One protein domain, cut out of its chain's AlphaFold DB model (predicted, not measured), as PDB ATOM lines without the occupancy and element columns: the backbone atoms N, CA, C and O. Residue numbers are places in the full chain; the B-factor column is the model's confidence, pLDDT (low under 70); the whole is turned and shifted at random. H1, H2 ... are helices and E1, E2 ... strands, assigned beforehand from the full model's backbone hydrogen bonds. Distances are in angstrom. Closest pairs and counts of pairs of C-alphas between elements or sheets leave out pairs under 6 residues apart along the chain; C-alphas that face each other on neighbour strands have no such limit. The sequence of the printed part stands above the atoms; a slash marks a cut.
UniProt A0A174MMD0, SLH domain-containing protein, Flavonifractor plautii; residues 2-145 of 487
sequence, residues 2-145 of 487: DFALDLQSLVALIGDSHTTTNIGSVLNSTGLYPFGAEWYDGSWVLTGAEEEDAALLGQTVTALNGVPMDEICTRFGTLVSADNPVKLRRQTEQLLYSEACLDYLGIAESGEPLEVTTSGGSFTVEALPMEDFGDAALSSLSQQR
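What this domain is: This is residues 2 to 145 of the 487 residues of the protein "SLH domain-containing protein" of Flavonifractor plautii (UniProt A0A174MMD0). What does the model look like? Two small sheets, E2 E3 E7 and E4 E5 E6, come together at E3 and E4 at one end of a rounded body, with short H3 packed on both; H1, H4, H5 and H6 group at the other end. What makes it up? The printed part has 144 residues with eight named helices and seven named strands, in the order H1 E1 H2 E2 E3 H3 E4 H4 H5 H6 E5 E6 H7 E7 H8; both sheets are antiparallel, and the class is mixed. How large is it? It is compact, with a radius of gyration of the C-alphas of 14.7 A and spans of 41 by 33 by 27 A.

Where its parts are: Where are the strands? E3, residues 43 to 50, is 20.9 A long from C-alpha 43 at (190.148, 348.859, 178.674); E2 is 36 to 40 and E7 138 to 140. E4 is 61 to 64, E5 114 to 118 and E6 121 to 125; E1, 20 to 22, pairs with no named strand. Where are the helices? H1, residues 2 to 12, runs 14.9 A from C-alpha 2 at (182.422, 360.339, 206.303). H2 is 24 to 27, H3 51 to 56, H4 69 to 76, H5 85 to 93, H6 99 to 104, H7 130 to 133 and H8 141 to 144.

How they stand to each other: How are the sheets paired? Hairpin E2 and E3 has N 38 and O 45 within hydrogen-bond range at 2.9 A, and E3 and E7 have N 139 and O 49 at 2.9 A. E4 and E5 have N 62 and O 117 at 2.8 A, and hairpin E5 and E6 has N 116 and O 123 at 2.9 A. What joins the sheets? The closest C-alphas of E3 and E4, Trp 44 and Val 61, are 5.4 A apart. H3 is on both sheets, over E3 at a height of 5.9 A and over E6 at 9.2 A. How do the other helices stand? H4 and H5 touch, closest at C-alphas Phe 76 and Thr 92, 6.1 A, about perpendicular at 89 degrees. H1 and H6 only just touch, with 3 pairs of C-alphas within 8 A, closest Leu 5 and Tyr 104 at 7.6 A; H2 and H7 touch no helix, and H8 only grazes the sheet E2 E3 E7. Are the helix backbones complete? Every O i to N i+4 pair is within hydrogen-bond range in H1, H4, H5 and H6; H3 has 0 of 2, but 2 of 3 O i to N i+3 pairs.

The domain as a whole: How far does it reach? The two C-alphas farthest apart, Ile 14 and Glu 52, are 42.2 A apart. Is it continuous and sure? The printed part has no cut and no long link; mean pLDDT of the printed part is 94.0, with residue 134 under 70.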
ATOM      1  N   ASP A   2     183.539 359.719 207.037       90.44
ATOM      2  CA  ASP A   2     182.422 360.339 206.303       90.44
ATOM      3  C   ASP A   2     182.584 361.842 206.093       90.44
ATOM      4  O   ASP A   2     182.560 362.301 204.966       90.44
ATOM      5  N   PHE A   3     182.902 362.608 207.146       93.19
ATOM      6  CA  PHE A   3     183.129 364.053 207.011       93.19
ATOM      7  C   PHE A   3     184.198 364.422 205.962       93.19
ATOM      8  O   PHE A   3     184.063 365.433 205.278       93.19
ATOM      9  N   ALA A   4     185.281 363.646 205.850       94.50
ATOM     10  CA  ALA A   4     186.347 363.917 204.889       94.50
ATOM     11  C   ALA A   4     185.913 363.589 203.451       94.50
ATOM     12  O   ALA A   4     186.229 364.359 202.545       94.50
ATOM     13  N   LEU A   5     185.165 362.498 203.265       95.88
ATOM     14  CA  LEU A   5     184.611 362.084 201.971       95.88
ATOM     15  C   LEU A   5     183.459 362.996 201.523       95.88
ATOM     16  O   LEU A   5     183.429 363.408 200.368       95.88
ATOM     17  N   ASP A   6     182.586 363.417 202.438       96.94
ATOM     18  CA  ASP A   6     181.549 364.429 202.196       96.94
ATOM     19  C   ASP A   6     182.170 365.770 201.802       96.94
ATOM     20  O   ASP A   6     181.702 366.437 200.880       96.94
ATOM     21  N   LEU A   7     183.248 366.174 202.482       96.06
ATOM     22  CA  LEU A   7     183.979 367.383 202.129       96.06
ATOM     23  C   LEU A   7     184.618 367.252 200.742       96.06
ATOM     24  O   LEU A   7     184.544 368.200 199.967       96.06
ATOM     25  N   GLN A   8     185.234 366.112 200.417       96.00
ATOM     26  CA  GLN A   8     185.787 365.886 199.081       96.00
ATOM     27  C   GLN A   8     184.689 365.915 198.008       96.00
ATOM     28  O   GLN A   8     184.853 366.607 197.008       96.00
ATOM     29  N   SER A   9     183.545 365.279 198.263       97.06
ATOM     30  CA  SER A   9     182.382 365.287 197.368       97.06
ATOM     31  C   SER A   9     181.826 366.698 197.162       97.06
ATOM     32  O   SER A   9     181.532 367.102 196.040       97.06
ATOM     33  N   LEU A  10     181.757 367.510 198.226       96.44
ATOM     34  CA  LEU A  10     181.386 368.924 198.131       96.44
ATOM     35  C   LEU A  10     182.344 369.707 197.223       96.44
ATOM     36  O   LEU A  10     181.902 370.576 196.475       96.44
ATOM     37  N   VAL A  11     183.646 369.422 197.300       96.00
ATOM     38  CA  VAL A  11     184.653 370.057 196.442       96.00
ATOM     39  C   VAL A  11     184.546 369.562 194.992       96.00
ATOM     40  O   VAL A  11     184.633 370.380 194.077       96.00
ATOM     41  N   ALA A  12     184.263 368.276 194.773       96.50
ATOM     42  CA  ALA A  12     184.082 367.692 193.443       96.50
ATOM     43  C   ALA A  12     182.927 368.339 192.653       96.50
ATOM     44  O   ALA A  12     183.032 368.490 191.437       96.50
ATOM     45  N   LEU A  13     181.875 368.827 193.331       96.00
ATOM     46  CA  LEU A  13     180.759 369.558 192.702       96.00
ATOM     47  C   LEU A  13     181.182 370.817 191.924       96.00
ATOM     48  O   LEU A  13     180.400 371.320 191.119       96.00
ATOM     49  N   ILE A  14     182.382 371.351 192.174       94.94
ATOM     50  CA  ILE A  14     182.914 372.509 191.448       94.94
ATOM     51  C   ILE A  14     183.248 372.138 189.994       94.94
ATOM     52  O   ILE A  14     183.161 373.001 189.122       94.94
ATOM     53  N   GLY A  15     183.602 370.875 189.723       94.12
ATOM     54  CA  GLY A  15     184.020 370.427 188.389       94.12
ATOM     55  C   GLY A  15     185.372 370.997 187.947       94.12
ATOM     56  O   GLY A  15     185.606 371.160 186.755       94.12
ATOM     57  N   ASP A  16     186.243 371.342 188.899       95.38
ATOM     58  CA  ASP A  16     187.593 371.864 188.664       95.38
ATOM     59  C   ASP A  16     188.629 370.864 189.178       95.38
ATOM     60  O   ASP A  16     188.728 370.629 190.384       95.38
ATOM     61  N   SER A  17     189.437 370.314 188.273       94.88
ATOM     62  CA  SER A  17     190.397 369.263 188.603       94.88
ATOM     63  C   SER A  17     191.544 369.693 189.531       94.88
ATOM     64  O   SER A  17     192.170 368.837 190.166       94.88
ATOM     65  N   HIS A  18     191.810 370.997 189.655       95.38
ATOM     66  CA  HIS A  18     192.849 371.577 190.517       95.38
ATOM     67  C   HIS A  18     192.332 371.972 191.908       95.38
ATOM     68  O   HIS A  18     193.125 372.217 192.834       95.38
ATOM     69  N   THR A  19     191.010 372.013 192.072       96.19
ATOM     70  CA  THR A  19     190.348 372.290 193.343       96.19
ATOM     71  C   THR A  19     189.990 370.971 194.024       96.19
ATOM     72  O   THR A  19     189.070 370.269 193.623       96.19
ATOM     73  N   THR A  20     190.750 370.603 195.058       95.06
ATOM     74  CA  THR A  20     190.663 369.291 195.722       95.06
ATOM     75  C   THR A  20     190.962 369.397 197.213       95.06
ATOM     76  O   THR A  20     191.667 370.301 197.673       95.06
ATOM     77  N   THR A  21     190.474 368.437 197.990       95.06
ATOM     78  CA  THR A  21     190.901 368.220 199.373       95.06
ATOM     79  C   THR A  21     192.080 367.248 199.401       95.06
ATOM     80  O   THR A  21     192.223 366.385 198.537       95.06
ATOM     81  N   ASN A  22     192.961 367.390 200.390       92.19
ATOM     82  CA  ASN A  22     193.987 366.397 200.685       92.19
ATOM     83  C   ASN A  22     193.521 365.554 201.874       92.19
ATOM     84  O   ASN A  22     193.672 365.967 203.027       92.19
ATOM     85  N   ILE A  23     192.939 364.394 201.572       90.25
ATOM     86  CA  ILE A  23     192.449 363.442 202.574       90.25
ATOM     87  C   ILE A  23     193.272 362.151 202.617       90.25
ATOM     88  O   ILE A  23     192.857 361.194 203.258       90.25
ATOM     89  N   GLY A  24     194.450 362.112 201.980       84.88
ATOM     90  CA  GLY A  24     195.258 360.890 201.885       84.88
ATOM     91  C   GLY A  24     195.612 360.295 203.251       84.88
ATOM     92  O   GLY A  24     195.527 359.091 203.442       84.88
ATOM     93  N   SER A  25     195.907 361.130 204.251       82.50
ATOM     94  CA  SER A  25     196.140 360.652 205.622       82.50
ATOM     95  C   SER A  25     194.902 360.032 206.274       82.50
ATOM     96  O   SER A  25     195.041 359.168 207.135       82.50
ATOM     97  N   VAL A  26     193.703 360.473 205.884       84.94
ATOM     98  CA  VAL A  26     192.433 359.922 206.367       84.94
ATOM     99  C   VAL A  26     192.164 358.585 205.676       84.94
ATOM    100  O   VAL A  26     191.855 357.617 206.362       84.94
ATOM    101  N   LEU A  27     192.366 358.497 204.360       86.12
ATOM    102  CA  LEU A  27     192.212 357.250 203.596       86.12
ATOM    103  C   LEU A  27     193.224 356.172 204.011       86.12
ATOM    104  O   LEU A  27     192.878 355.003 204.108       86.12
ATOM    105  N   ASN A  28     194.454 356.557 204.351       81.69
ATOM    106  CA  ASN A  28     195.482 355.612 204.803       81.69
ATOM    107  C   ASN A  28     195.193 355.003 206.190       81.69
ATOM    108  O   ASN A  28     195.934 354.133 206.633       81.69
ATOM    109  N   SER A  29     194.161 355.482 206.898       82.94
ATOM    110  CA  SER A  29     193.699 354.889 208.161       82.94
ATOM    111  C   SER A  29     192.643 353.790 207.982       82.94
ATOM    112  O   SER A  29     192.182 353.236 208.977       82.94
ATOM    113  N   THR A  30     192.266 353.485 206.737       86.62
ATOM    114  CA  THR A  30     191.348 352.394 206.369       86.62
ATOM    115  C   THR A  30     192.054 351.302 205.583       86.62
ATOM    116  O   THR A  30     193.230 351.452 205.239       86.62
ATOM    117  N   GLY A  31     191.347 350.203 205.324       91.62
ATOM    118  CA  GLY A  31     191.865 349.122 204.515       91.62
ATOM    119  C   GLY A  31     192.020 349.518 203.048       91.62
ATOM    120  O   GLY A  31     191.371 350.434 202.528       91.62
ATOM    121  N   LEU A  32     192.924 348.819 202.381       93.44
ATOM    122  CA  LEU A  32     193.170 348.893 200.953       93.44
ATOM    123  C   LEU A  32     193.057 347.484 200.384       93.44
ATOM    124  O   LEU A  32     193.662 346.552 200.909       93.44
ATOM    125  N   TYR A  33     192.306 347.331 199.303       94.88
ATOM    126  CA  TYR A  33     192.196 346.058 198.608       94.88
ATOM    127  C   TYR A  33     193.461 345.822 197.765       94.88
ATOM    128  O   TYR A  33     193.772 346.656 196.911       94.88
ATOM    129  N   PRO A  34     194.213 344.728 197.990       93.75
ATOM    130  CA  PRO A  34     195.501 344.455 197.353       93.75
ATOM    131  C   PRO A  34     195.330 343.979 195.899       93.75
ATOM    132  O   PRO A  34     195.615 342.842 195.540       93.75
ATOM    133  N   PHE A  35     194.865 344.872 195.027       94.81
ATOM    134  CA  PHE A  35     194.837 344.674 193.579       94.81
ATOM    135  C   PHE A  35     195.161 345.984 192.848       94.81
ATOM    136  O   PHE A  35     195.096 347.074 193.417       94.81
ATOM    137  N   GLY A  36     195.517 345.875 191.571       94.62
ATOM    138  CA  GLY A  36     195.746 347.012 190.686       94.62
ATOM    139  C   GLY A  36     194.963 346.845 189.396       94.62
ATOM    140  O   GLY A  36     194.935 345.753 188.826       94.62
ATOM    141  N   ALA A  37     194.349 347.923 188.922       96.19
ATOM    142  CA  ALA A  37     193.792 347.998 187.583       96.19
ATOM    143  C   ALA A  37     194.231 349.313 186.943       96.19
ATOM    144  O   ALA A  37     194.134 350.348 187.589       96.19
ATOM    145  N   GLU A  38     194.698 349.272 185.701       95.44
ATOM    146  CA  GLU A  38     195.161 350.444 184.946       95.44
ATOM    147  C   GLU A  38     194.499 350.477 183.569       95.44
ATOM    148  O   GLU A  38     194.052 349.448 183.054       95.44
ATOM    149  N   TRP A  39     194.443 351.652 182.949       94.00
ATOM    150  CA  TRP A  39     193.898 351.797 181.604       94.00
ATOM    151  C   TRP A  39     194.926 351.502 180.499       94.00
ATOM    152  O   TRP A  39     195.967 352.152 180.422       94.00
ATOM    153  N   TYR A  40     194.593 350.585 179.589       93.56
ATOM    154  CA  TYR A  40     195.343 350.328 178.353       93.56
ATOM    155  C   TYR A  40     194.378 350.273 177.169       93.56
ATOM    156  O   TYR A  40     193.427 349.494 177.193       93.56
ATOM    157  N   ASP A  41     194.632 351.100 176.149       88.19
ATOM    158  CA  ASP A  41     193.960 351.101 174.836       88.19
ATOM    159  C   ASP A  41     192.452 350.775 174.887       88.19
ATOM    160  O   ASP A  41     191.953 349.819 174.294       88.19
ATOM    161  N   GLY A  42     191.704 351.542 175.681       91.38
ATOM    162  CA  GLY A  42     190.248 351.400 175.757       91.38
ATOM    163  C   GLY A  42     189.708 350.489 176.867       91.38
ATOM    164  O   GLY A  42     188.488 350.358 176.971       91.38
ATOM    165  N   SER A  43     190.564 349.862 177.683       94.88
ATOM    166  CA  SER A  43     190.148 348.859 178.674       94.88
ATOM    167  C   SER A  43     190.834 349.010 180.032       94.88
ATOM    168  O   SER A  43     192.017 349.330 180.115       94.88
ATOM    169  N   TRP A  44     190.104 348.694 181.105       97.56
ATOM    170  CA  TRP A  44     190.674 348.479 182.439       97.56
ATOM    171  C   TRP A  44     191.355 347.114 182.483       97.56
ATOM    172  O   TRP A  44     190.683 346.103 182.309       97.56
ATOM    173  N   VAL A  45     192.659 347.063 182.716       98.06
ATOM    174  CA  VAL A  45     193.463 345.834 182.749       98.06
ATOM    175  C   VAL A  45     193.913 345.560 184.173       98.06
ATOM    176  O   VAL A  45     194.396 346.467 184.842       98.06
ATOM    177  N   LEU A  46     193.798 344.311 184.628       97.81
ATOM    178  CA  LEU A  46     194.319 343.897 185.927       97.81
ATOM    179  C   LEU A  46     195.856 343.909 185.903       97.81
ATOM    180  O   LEU A  46     196.481 343.119 185.191       97.81
ATOM    181  N   THR A  47     196.467 344.800 186.682       96.44
ATOM    182  CA  THR A  47     197.921 345.017 186.728       96.44
ATOM    183  C   THR A  47     198.584 344.537 188.013       96.44
ATOM    184  O   THR A  47     199.809 344.383 188.046       96.44
ATOM    185  N   GLY A  48     197.795 344.265 189.050       95.50
ATOM    186  CA  GLY A  48     198.265 343.715 190.315       95.50
ATOM    187  C   GLY A  48     197.217 342.805 190.938       95.50
ATOM    188  O   GLY A  48     196.033 343.139 190.933       95.50
ATOM    189  N   ALA A  49     197.659 341.671 191.465       94.88
ATOM    190  CA  ALA A  49     196.846 340.733 192.229       94.88
ATOM    191  C   ALA A  49     197.758 339.904 193.143       94.88
ATOM    192  O   ALA A  49     198.981 339.876 192.950       94.88
ATOM    193  N   GLU A  50     197.181 339.228 194.130       92.31
ATOM    194  CA  GLU A  50     197.921 338.277 194.958       92.31
ATOM    195  C   GLU A  50     198.456 337.101 194.120       92.31
ATOM    196  O   GLU A  50     197.990 336.830 193.011       92.31
ATOM    197  N   GLU A  51     199.479 336.406 194.629       89.75
ATOM    198  CA  GLU A  51     200.169 335.328 193.901       89.75
ATOM    199  C   GLU A  51     199.220 334.210 193.433       89.75
ATOM    200  O   GLU A  51     199.412 333.654 192.350       89.75
ATOM    201  N   GLU A  52     198.170 333.909 194.203       91.50
ATOM    202  CA  GLU A  52     197.174 332.895 193.841       91.50
ATOM    203  C   GLU A  52     196.309 333.276 192.630       91.50
ATOM    204  O   GLU A  52     195.921 332.397 191.856       91.50
ATOM    205  N   ASP A  53     196.118 334.577 192.395       94.44
ATOM    206  CA  ASP A  53     195.315 335.133 191.301       94.44
ATOM    207  C   ASP A  53     196.166 335.691 190.149       94.44
ATOM    208  O   ASP A  53     195.640 336.212 189.161       94.44
ATOM    209  N   ALA A  54     197.492 335.533 190.210       93.25
ATOM    210  CA  ALA A  54     198.431 336.062 189.218       93.25
ATOM    211  C   ALA A  54     198.148 335.598 187.773       93.25
ATOM    212  O   ALA A  54     198.540 336.265 186.815       93.25
ATOM    213  N   ALA A  55     197.443 334.474 187.597       95.19
ATOM    214  CA  ALA A  55     197.009 333.970 186.292       95.19
ATOM    215  C   ALA A  55     195.974 334.874 185.586       95.19
ATOM    216  O   ALA A  55     195.780 334.737 184.376       95.19
ATOM    217  N   LEU A  56     195.317 335.781 186.317       97.06
ATOM    218  CA  LEU A  56     194.346 336.746 185.789       97.06
ATOM    219  C   LEU A  56     194.976 338.094 185.405       97.06
ATOM    220  O   LEU A  56     194.286 338.951 184.852       97.06
ATOM    221  N   LEU A  57     196.271 338.308 185.667       97.25
ATOM    222  CA  LEU A  57     196.968 339.524 185.240       97.25
ATOM    223  C   LEU A  57     196.870 339.705 183.717       97.25
ATOM    224  O   LEU A  57     196.955 338.746 182.949       97.25
ATOM    225  N   GLY A  58     196.663 340.948 183.279       96.88
ATOM    226  CA  GLY A  58     196.462 341.286 181.868       96.88
ATOM    227  C   GLY A  58     195.024 341.096 181.369       96.88
ATOM    228  O   GLY A  58     194.702 341.553 180.274       96.88
ATOM    229  N   GLN A  59     194.134 340.474 182.151       97.94
ATOM    230  CA  GLN A  59     192.717 340.372 181.795       97.94
ATOM    231  C   GLN A  59     191.990 341.702 182.015       97.94
ATOM    232  O   GLN A  59     192.308 342.468 182.927       97.94
ATOM    233  N   THR A  60     190.959 341.959 181.206       98.31
ATOM    234  CA  THR A  60     190.101 343.137 181.383       98.31
ATOM    235  C   THR A  60     189.280 343.020 182.664       98.31
ATOM    236  O   THR A  60     188.537 342.049 182.798       98.31
ATOM    237  N   VAL A  61     189.357 344.005 183.560       98.50
ATOM    238  CA  VAL A  61     188.478 344.156 184.730       98.50
ATOM    239  C   VAL A  61     187.147 344.747 184.271       98.50
ATOM    240  O   VAL A  61     187.106 345.818 183.668       98.50
ATOM    241  N   THR A  62     186.047 344.048 184.537       98.31
ATOM    242  CA  THR A  62     184.712 344.429 184.049       98.31
ATOM    243  C   THR A  62     183.793 344.940 185.149       98.31
ATOM    244  O   THR A  62     182.914 345.752 184.859       98.31
ATOM    245  N   ALA A  63     183.971 344.479 186.390       98.62
ATOM    246  CA  ALA A  63     183.134 344.878 187.516       98.62
ATOM    247  C   ALA A  63     183.824 344.660 188.868       98.62
ATOM    248  O   ALA A  63     184.670 343.772 188.991       98.62
ATOM    249  N   LEU A  64     183.389 345.414 189.880       98.62
ATOM    250  CA  LEU A  64     183.689 345.174 191.294       98.62
ATOM    251  C   LEU A  64     182.377 344.913 192.041       98.62
ATOM    252  O   LEU A  64     181.447 345.710 191.913       98.62
ATOM    253  N   ASN A  65     182.266 343.799 192.770       98.38
ATOM    254  CA  ASN A  65     181.020 343.353 193.421       98.38
ATOM    255  C   ASN A  65     179.795 343.393 192.482       98.38
ATOM    256  O   ASN A  65     178.698 343.814 192.852       98.38
ATOM    257  N   GLY A  66     179.997 343.013 191.216       98.00
ATOM    258  CA  GLY A  66     178.966 343.052 190.178       98.00
ATOM    259  C   GLY A  66     178.589 344.450 189.662       98.00
ATOM    260  O   GLY A  66     177.778 344.533 188.741       98.00
ATOM    261  N   VAL A  67     179.173 345.533 190.192       98.62
ATOM    262  CA  VAL A  67     179.003 346.899 189.675       98.62
ATOM    263  C   VAL A  67     179.944 347.108 188.479       98.62
ATOM    264  O   VAL A  67     181.160 346.998 188.651       98.62
ATOM    265  N   PRO A  68     179.429 347.406 187.274       98.44
ATOM    266  CA  PRO A  68     180.252 347.625 186.084       98.44
ATOM    267  C   PRO A  68     181.243 348.792 186.219       98.44
ATOM    268  O   PRO A  68     180.943 349.807 186.848       98.44
ATOM    269  N   MET A  69     182.419 348.685 185.588       97.75
ATOM    270  CA  MET A  69     183.478 349.707 185.694       97.75
ATOM    271  C   MET A  69     183.074 351.107 185.194       97.75
ATOM    272  O   MET A  69     183.565 352.110 185.714       97.75
ATOM    273  N   ASP A  70     182.185 351.212 184.206       95.81
ATOM    274  CA  ASP A  70     181.642 352.488 183.715       95.81
ATOM    275  C   ASP A  70     180.720 353.161 184.748       95.81
ATOM    276  O   ASP A  70     180.799 354.375 184.977       95.81
ATOM    277  N   GLU A  71     179.896 352.368 185.435       98.12
ATOM    278  CA  GLU A  71     179.098 352.830 186.569       98.12
ATOM    279  C   GLU A  71     179.995 353.242 187.743       98.12
ATOM    280  O   GLU A  71     179.765 354.293 188.343       98.12
ATOM    281  N   ILE A  72     181.060 352.485 188.027       98.38
ATOM    282  CA  ILE A  72     182.050 352.836 189.055       98.38
ATOM    283  C   ILE A  72     182.678 354.201 188.753       98.38
ATOM    284  O   ILE A  72     182.660 355.071 189.622       98.38
ATOM    285  N   CYS A  73     183.146 354.443 187.523       96.94
ATOM    286  CA  CYS A  73     183.681 355.753 187.126       96.94
ATOM    287  C   CYS A  73     182.657 356.879 187.334       96.94
ATOM    288  O   CYS A  73     182.995 357.958 187.819       96.94
ATOM    289  N   THR A  74     181.389 356.621 186.999       97.00
ATOM    290  CA  THR A  74     180.295 357.585 187.189       97.00
ATOM    291  C   THR A  74     180.091 357.914 188.668       97.00
ATOM    292  O   THR A  74     179.960 359.085 189.022       97.00
ATOM    293  N   ARG A  75     180.109 356.901 189.545       98.31
ATOM    294  CA  ARG A  75     180.000 357.085 191.000       98.31
ATOM    295  C   ARG A  75     181.207 357.832 191.560       98.31
ATOM    296  O   ARG A  75     181.028 358.775 192.319       98.31
ATOM    297  N   PHE A  76     182.424 357.503 191.129       97.94
ATOM    298  CA  PHE A  76     183.617 358.258 191.521       97.94
ATOM    299  C   PHE A  76     183.523 359.737 191.141       97.94
ATOM    300  O   PHE A  76     184.017 360.574 191.891       97.94
ATOM    301  N   GLY A  77     182.813 360.087 190.064       97.12
ATOM    302  CA  GLY A  77     182.567 361.477 189.670       97.12
ATOM    303  C   GLY A  77     181.828 362.323 190.709       97.12
ATOM    304  O   GLY A  77     181.888 363.547 190.640       97.12
ATOM    305  N   THR A  78     181.167 361.712 191.700       97.00
ATOM    306  CA  THR A  78     180.585 362.452 192.834       97.00
ATOM    307  C   THR A  78     181.591 362.723 193.947       97.00
ATOM    308  O   THR A  78     181.322 363.558 194.804       97.00
ATOM    309  N   LEU A  79     182.720 362.012 193.953       96.69
ATOM    310  CA  LEU A  79     183.736 362.049 194.999       96.69
ATOM    311  C   LEU A  79     185.034 362.722 194.540       96.69
ATOM    312  O   LEU A  79     185.703 363.333 195.364       96.69
ATOM    313  N   VAL A  80     185.439 362.619 193.272       95.75
ATOM    314  CA  VAL A  80     186.730 363.147 192.787       95.75
ATOM    315  C   VAL A  80     186.552 364.368 191.893       95.75
ATOM    316  O   VAL A  80     185.668 364.414 191.040       95.75
ATOM    317  N   SER A  81     187.413 365.369 192.082       95.94
ATOM    318  CA  SER A  81     187.399 366.583 191.268       95.94
ATOM    319  C   SER A  81     188.018 366.339 189.895       95.94
ATOM    320  O   SER A  81     189.243 366.245 189.768       95.94
ATOM    321  N   ALA A  82     187.179 366.322 188.864       96.75
ATOM    322  CA  ALA A  82     187.582 366.191 187.474       96.75
ATOM    323  C   ALA A  82     186.838 367.203 186.595       96.75
ATOM    324  O   ALA A  82     185.663 367.479 186.818       96.75
ATOM    325  N   ASP A  83     187.530 367.725 185.584       96.31
ATOM    326  CA  ASP A  83     186.969 368.659 184.599       96.31
ATOM    327  C   ASP A  83     186.798 368.025 183.205       96.31
ATOM    328  O   ASP A  83     186.199 368.616 182.312       96.31
ATOM    329  N   ASN A  84     187.274 366.787 183.031       97.44
ATOM    330  CA  ASN A  84     187.105 365.999 181.819       97.44
ATOM    331  C   ASN A  84     187.093 364.481 182.117       97.44
ATOM    332  O   ASN A  84     187.533 364.054 183.193       97.44
ATOM    333  N   PRO A  85     186.630 363.638 181.170       96.50
ATOM    334  CA  PRO A  85     186.505 362.194 181.386       96.50
ATOM    335  C   PRO A  85     187.829 361.452 181.615       96.50
ATOM    336  O   PRO A  85     187.850 360.477 182.365       96.50
ATOM    337  N   VAL A  86     188.935 361.902 181.009       97.12
ATOM    338  CA  VAL A  86     190.259 361.277 181.185       97.12
ATOM    339  C   VAL A  86     190.739 361.485 182.618       97.12
ATOM    340  O   VAL A  86     191.154 360.536 183.282       97.12
ATOM    341  N   LYS A  87     190.592 362.711 183.138       97.38
ATOM    342  CA  LYS A  87     190.915 363.037 184.530       97.38
ATOM    343  C   LYS A  87     190.094 362.209 185.514       97.38
ATOM    344  O   LYS A  87     190.663 361.681 186.469       97.38
ATOM    345  N   LEU A  88     188.787 362.088 185.268       97.25
ATOM    346  CA  LEU A  88     187.882 361.297 186.101       97.25
ATOM    347  C   LEU A  88     188.310 359.828 186.140       97.25
ATOM    348  O   LEU A  88     188.444 359.249 187.221       97.25
ATOM    349  N   ARG A  89     188.580 359.236 184.972       96.50
ATOM    350  CA  ARG A  89     189.064 357.857 184.872       96.50
ATOM    351  C   ARG A  89     190.370 357.672 185.642       96.50
ATOM    352  O   ARG A  89     190.461 356.783 186.478       96.50
ATOM    353  N   ARG A  90     191.356 358.544 185.426       95.56
ATOM    354  CA  ARG A  90     192.661 358.446 186.094       95.56
ATOM    355  C   ARG A  90     192.569 358.632 187.613       95.56
ATOM    356  O   ARG A  90     193.304 357.996 188.355       95.56
ATOM    357  N   GLN A  91     191.682 359.495 188.105       95.31
ATOM    358  CA  GLN A  91     191.446 359.614 189.549       95.31
ATOM    359  C   GLN A  91     190.708 358.409 190.126       95.31
ATOM    360  O   GLN A  91     190.987 358.021 191.257       95.31
ATOM    361  N   THR A  92     189.799 357.814 189.349       96.44
ATOM    362  CA  THR A  92     189.157 356.544 189.702       96.44
ATOM    363  C   THR A  92     190.223 355.465 189.864       96.44
ATOM    364  O   THR A  92     190.288 354.853 190.920       96.44
ATOM    365  N   GLU A  93     191.128 355.315 188.890       95.25
ATOM    366  CA  GLU A  93     192.273 354.389 188.941       95.25
ATOM    367  C   GLU A  93     193.086 354.540 190.238       95.25
ATOM    368  O   GLU A  93     193.348 353.568 190.943       95.25
ATOM    369  N   GLN A  94     193.413 355.781 190.608       92.38
ATOM    370  CA  GLN A  94     194.224 356.107 191.787       92.38
ATOM    371  C   GLN A  94     193.542 355.837 193.135       92.38
ATOM    372  O   GLN A  94     194.207 355.896 194.166       92.38
ATOM    373  N   LEU A  95     192.228 355.602 193.153       94.50
ATOM    374  CA  LEU A  95     191.450 355.386 194.375       94.50
ATOM    375  C   LEU A  95     190.645 354.082 194.349       94.50
ATOM    376  O   LEU A  95     189.968 353.777 195.331       94.50
ATOM    377  N   LEU A  96     190.727 353.307 193.264       94.81
ATOM    378  CA  LEU A  96     189.907 352.117 193.029       94.81
ATOM    379  C   LEU A  96     190.140 351.016 194.072       94.81
ATOM    380  O   LEU A  96     189.262 350.199 194.310       94.81
ATOM    381  N   TYR A  97     191.307 351.018 194.710       93.00
ATOM    382  CA  TYR A  97     191.701 350.074 195.754       93.00
ATOM    383  C   TYR A  97     191.353 350.555 197.176       93.00
ATOM    384  O   TYR A  97     191.600 349.839 198.145       93.00
ATOM    385  N   SER A  98     190.803 351.764 197.348       94.88
ATOM    386  CA  SER A  98     190.472 352.304 198.672       94.88
ATOM    387  C   SER A  98     189.135 351.764 199.176       94.88
ATOM    388  O   SER A  98     188.082 352.116 198.644       94.88
ATOM    389  N   GLU A  99     189.172 350.986 200.262       95.56
ATOM    390  CA  GLU A  99     187.978 350.435 200.911       95.56
ATOM    391  C   GLU A  99     186.979 351.538 201.280       95.56
ATOM    392  O   GLU A  99     185.813 351.471 200.906       95.56
ATOM    393  N   ALA A 100     187.452 352.609 201.926       95.62
ATOM    394  CA  ALA A 100     186.608 353.729 202.340       95.62
ATOM    395  C   ALA A 100     185.905 354.431 201.169       95.62
ATOM    396  O   ALA A 100     184.752 354.841 201.298       95.62
ATOM    397  N   CYS A 101     186.588 354.593 200.030       96.88
ATOM    398  CA  CYS A 101     185.979 355.191 198.843       96.88
ATOM    399  C   CYS A 101     184.917 354.264 198.244       96.88
ATOM    400  O   CYS A 101     183.830 354.727 197.904       96.88
ATOM    401  N   LEU A 102     185.215 352.967 198.122       97.44
ATOM    402  CA  LEU A 102     184.274 351.993 197.572       97.44
ATOM    403  C   LEU A 102     183.038 351.814 198.467       97.44
ATOM    404  O   LEU A 102     181.931 351.730 197.937       97.44
ATOM    405  N   ASP A 103     183.212 351.812 199.789       97.19
ATOM    406  CA  ASP A 103     182.125 351.770 200.777       97.19
ATOM    407  C   ASP A 103     181.233 353.016 200.687       97.19
ATOM    408  O   ASP A 103     180.023 352.920 200.476       97.19
ATOM    409  N   TYR A 104     181.838 354.209 200.700       97.31
ATOM    410  CA  TYR A 104     181.107 355.475 200.580       97.31
ATOM    411  C   TYR A 104     180.305 355.593 199.275       97.31
ATOM    412  O   TYR A 104     179.217 356.170 199.254       97.31
ATOM    413  N   LEU A 105     180.822 355.027 198.182       97.69
ATOM    414  CA  LEU A 105     180.158 354.993 196.877       97.69
ATOM    415  C   LEU A 105     179.170 353.818 196.721       97.69
ATOM    416  O   LEU A 105     178.568 353.656 195.651       97.69
ATOM    417  N   GLY A 106     178.991 352.991 197.757       97.62
ATOM    418  CA  GLY A 106     178.090 351.839 197.762       97.62
ATOM    419  C   GLY A 106     178.477 350.753 196.754       97.62
ATOM    420  O   GLY A 106     177.597 350.150 196.131       97.62
ATOM    421  N   ILE A 107     179.776 350.584 196.508       98.19
ATOM    422  CA  ILE A 107     180.358 349.547 195.640       98.19
ATOM    423  C   ILE A 107     180.803 348.346 196.487       98.19
ATOM    424  O   ILE A 107     180.619 347.199 196.085       98.19
ATOM    425  N   ALA A 108     181.360 348.607 197.666       97.00
ATOM    426  CA  ALA A 108     181.744 347.597 198.648       97.00
ATOM    427  C   ALA A 108     181.089 347.893 200.002       97.00
ATOM    428  O   ALA A 108     180.430 348.918 200.151       97.00
ATOM    429  N   GLU A 109     181.250 346.986 200.961       95.31
ATOM    430  CA  GLU A 109     180.897 347.201 202.366       95.31
ATOM    431  C   GLU A 109     182.179 347.055 203.189       95.31
ATOM    432  O   GLU A 109     182.925 346.090 203.007       95.31
ATOM    433  N   SER A 110     182.476 348.029 204.052       93.06
ATOM    434  CA  SER A 110     183.713 347.984 204.840       93.06
ATOM    435  C   SER A 110     183.763 346.755 205.761       93.06
ATOM    436  O   SER A 110     182.808 346.449 206.475       93.06
ATOM    437  N   GLY A 111     184.904 346.069 205.765       92.94
ATOM    438  CA  GLY A 111     185.135 344.802 206.455       92.94
ATOM    439  C   GLY A 111     184.743 343.562 205.651       92.94
ATOM    440  O   GLY A 111     185.112 342.460 206.056       92.94
ATOM    441  N   GLU A 112     184.050 343.721 204.522       96.88
ATOM    442  CA  GLU A 112     183.712 342.617 203.628       96.88
ATOM    443  C   GLU A 112     184.736 342.493 202.481       96.88
ATOM    444  O   GLU A 112     185.306 343.496 202.019       96.88
ATOM    445  N   PRO A 113     184.982 341.268 201.986       97.12
ATOM    446  CA  PRO A 113     185.843 341.061 200.831       97.12
ATOM    447  C   PRO A 113     185.278 341.696 199.549       97.12
ATOM    448  O   PRO A 113     184.064 341.747 199.338       97.12
ATOM    449  N   LEU A 114     186.164 342.136 198.657       98.12
ATOM    450  CA  LEU A 114     185.817 342.694 197.349       98.12
ATOM    451  C   LEU A 114     185.931 341.619 196.265       98.12
ATOM    452  O   LEU A 114     187.014 341.081 196.045       98.12
ATOM    453  N   GLU A 115     184.851 341.342 195.539       98.44
ATOM    454  CA  GLU A 115     184.905 340.540 194.317       98.44
ATOM    455  C   GLU A 115     185.384 341.396 193.139       98.44
ATOM    456  O   GLU A 115     184.731 342.367 192.748       98.44
ATOM    457  N   VAL A 116     186.489 340.991 192.517       98.56
ATOM    458  CA  VAL A 116     187.005 341.579 191.278       98.56
ATOM    459  C   VAL A 116     186.636 340.655 190.123       98.56
ATOM    460  O   VAL A 116     187.095 339.516 190.042       98.56
ATOM    461  N   THR A 117     185.793 341.132 189.205       98.69
ATOM    462  CA  THR A 117     185.402 340.378 188.007       98.69
ATOM    463  C   THR A 117     186.245 340.802 186.818       98.69
ATOM    464  O   THR A 117     186.290 341.980 186.458       98.69
ATOM    465  N   THR A 118     186.854 339.823 186.157       98.50
ATOM    466  CA  THR A 118     187.599 339.999 184.915       98.50
ATOM    467  C   THR A 118     186.970 339.202 183.773       98.50
ATOM    468  O   THR A 118     186.160 338.297 183.979       98.50
ATOM    469  N   SER A 119     187.397 339.482 182.547       97.88
ATOM    470  CA  SER A 119     187.062 338.677 181.363       97.88
ATOM    471  C   SER A 119     187.536 337.213 181.440       97.88
ATOM    472  O   SER A 119     186.964 336.363 180.755       97.88
ATOM    473  N   GLY A 120     188.531 336.904 182.282       96.75
ATOM    474  CA  GLY A 120     189.075 335.554 182.477       96.75
ATOM    475  C   GLY A 120     188.504 334.784 183.676       96.75
ATOM    476  O   GLY A 120     188.775 333.593 183.810       96.75
ATOM    477  N   GLY A 121     187.717 335.432 184.539       97.50
ATOM    478  CA  GLY A 121     187.213 334.870 185.798       97.50
ATOM    479  C   GLY A 121     187.058 335.937 186.884       97.50
ATOM    480  O   GLY A 121     187.323 337.113 186.633       97.50
ATOM    481  N   SER A 122     186.643 335.545 188.087       97.94
ATOM    482  CA  SER A 122     186.607 336.433 189.255       97.94
ATOM    483  C   SER A 122     187.432 335.877 190.408       97.94
ATOM    484  O   SER A 122     187.669 334.671 190.488       97.94
ATOM    485  N   PHE A 123     187.871 336.782 191.276       97.75
ATOM    486  CA  PHE A 123     188.564 336.485 192.523       97.75
ATOM    487  C   PHE A 123     188.097 337.446 193.614       97.75
ATOM    488  O   PHE A 123     187.364 338.403 193.344       97.75
ATOM    489  N   THR A 124     188.472 337.173 194.857       97.38
ATOM    490  CA  THR A 124     188.034 337.944 196.017       97.38
ATOM    491  C   THR A 124     189.243 338.386 196.820       97.38
ATOM    492  O   THR A 124     190.106 337.567 197.102       97.38
ATOM    493  N   VAL A 125     189.284 339.659 197.210       95.06
ATOM    494  CA  VAL A 125     190.388 340.230 197.992       95.06
ATOM    495  C   VAL A 125     189.888 340.831 199.298       95.06
ATOM    496  O   VAL A 125     188.872 341.528 199.330       95.06
ATOM    497  N   GLU A 126     190.607 340.573 200.385       94.94
ATOM    498  CA  GLU A 126     190.351 341.200 201.683       94.94
ATOM    499  C   GLU A 126     191.100 342.532 201.791       94.94
ATOM    500  O   GLU A 126     192.186 342.702 201.240       94.94
ATOM    501  N   ALA A 127     190.518 343.507 202.491       94.31
ATOM    502  CA  ALA A 127     191.175 344.789 202.701       94.31
ATOM    503  C   ALA A 127     192.309 344.653 203.733       94.31
ATOM    504  O   ALA A 127     192.120 344.095 204.814       94.31
ATOM    505  N   LEU A 128     193.476 345.218 203.422       93.00
ATOM    506  CA  LEU A 128     194.646 345.229 204.300       93.00
ATOM    507  C   LEU A 128     194.911 346.636 204.846       93.00
ATOM    508  O   LEU A 128     194.766 347.614 204.109       93.00
ATOM    509  N   PRO A 129     195.352 346.782 206.108       90.19
ATOM    510  CA  PRO A 129     195.880 348.050 206.600       90.19
ATOM    511  C   PRO A 129     197.023 348.564 205.713       90.19
ATOM    512  O   PRO A 129     197.831 347.786 205.210       90.19
ATOM    513  N   MET A 130     197.154 349.887 205.573       83.81
ATOM    514  CA  MET A 130     198.210 350.517 204.760       83.81
ATOM    515  C   MET A 130     199.633 350.045 205.122       83.81
ATOM    516  O   MET A 130     200.502 349.997 204.254       83.81
ATOM    517  N   GLU A 131     199.887 349.728 206.396       83.12
ATOM    518  CA  GLU A 131     201.192 349.226 206.854       83.12
ATOM    519  C   GLU A 131     201.515 347.822 206.330       83.12
ATOM    520  O   GLU A 131     202.672 347.563 206.008       83.12
ATOM    521  N   ASP A 132     200.495 346.983 206.145       83.25
ATOM    522  CA  ASP A 132     200.621 345.616 205.635       83.25
ATOM    523  C   ASP A 132     200.500 345.560 204.101       83.25
ATOM    524  O   ASP A 132     200.958 344.615 203.464       83.25
ATOM    525  N   PHE A 133     199.930 346.596 203.476       75.50
ATOM    526  CA  PHE A 133     199.730 346.665 202.024       75.50
ATOM    527  C   PHE A 133     201.041 346.578 201.229       75.50
ATOM    528  O   PHE A 133     201.076 346.012 200.140       75.50
ATOM    529  N   GLY A 134     202.135 347.132 201.764       68.81
ATOM    530  CA  GLY A 134     203.461 347.038 201.144       68.81
ATOM    531  C   GLY A 134     204.117 345.659 201.278       68.81
ATOM    532  O   GLY A 134     205.005 345.339 200.486       68.81
ATOM    533  N   ASP A 135     203.675 344.866 202.255       70.00
ATOM    534  CA  ASP A 135     204.149 343.505 202.517       70.00
ATOM    535  C   ASP A 135     203.300 342.446 201.790       70.00
ATOM    536  O   ASP A 135     203.713 341.286 201.698       70.00
ATOM    537  N   ALA A 136     202.144 342.835 201.236       72.69
ATOM    538  CA  ALA A 136     201.337 341.977 200.380       72.69
ATOM    539  C   ALA A 136     202.183 341.489 199.192       72.69
ATOM    540  O   ALA A 136     202.756 342.283 198.439       72.69
ATOM    541  N   ALA A 137     202.274 340.168 199.025       73.56
ATOM    542  CA  ALA A 137     203.021 339.524 197.946       73.56
ATOM    543  C   ALA A 137     202.275 339.669 196.608       73.56
ATOM    544  O   ALA A 137     201.750 338.707 196.048       73.56
ATOM    545  N   LEU A 138     202.209 340.900 196.104       85.56
ATOM    546  CA  LEU A 138     201.540 341.222 194.857       85.56
ATOM    547  C   LEU A 138     202.403 340.823 193.665       85.56
ATOM    548  O   LEU A 138     203.514 341.325 193.464       85.56
ATOM    549  N   SER A 139     201.839 339.954 192.835       90.88
ATOM    550  CA  SER A 139     202.315 339.765 191.473       90.88
ATOM    551  C   SER A 139     201.900 340.980 190.652       90.88
ATOM    552  O   SER A 139     200.741 341.394 190.676       90.88
ATOM    553  N   SER A 140     202.850 341.569 189.926       92.88
ATOM    554  CA  SER A 140     202.592 342.737 189.084       92.88
ATOM    555  C   SER A 140     202.789 342.397 187.618       92.88
ATOM    556  O   SER A 140     203.779 341.776 187.234       92.88
ATOM    557  N   LEU A 141     201.899 342.908 186.775       92.69
ATOM    558  CA  LEU A 141     202.013 342.831 185.322       92.69
ATOM    559  C   LEU A 141     203.343 343.412 184.814       92.69
ATOM    560  O   LEU A 141     203.920 342.910 183.854       92.69
ATOM    561  N   SER A 142     203.896 344.411 185.508       91.50
ATOM    562  CA  SER A 142     205.207 344.987 185.181       91.50
ATOM    563  C   SER A 142     206.366 343.983 185.277       91.50
ATOM    564  O   SER A 142     207.355 344.130 184.560       91.50
ATOM    565  N   GLN A 143     206.246 342.944 186.114       92.31
ATOM    566  CA  GLN A 143     207.239 341.870 186.251       92.31
ATOM    567  C   GLN A 143     207.204 340.892 185.068       92.31
ATOM    568  O   GLN A 143     208.166 340.157 184.859       92.31
ATOM    569  N   GLN A 144     206.114 340.886 184.296       92.75
ATOM    570  CA  GLN A 144     205.945 340.036 183.116       92.75
ATOM    571  C   GLN A 144     206.521 340.669 181.844       92.75
ATOM    572  O   GLN A 144     206.494 340.046 180.785       92.75
ATOM    573  N   ARG A 145     207.043 341.898 181.930       94.69
ATOM    574  CA  ARG A 145     207.624 342.590 180.780       94.69
ATOM    575  C   ARG A 145     208.916 341.919 180.329       94.69
ATOM    576  O   ARG A 145     209.806 341.663 181.139       94.69
TER     577      ARG A 145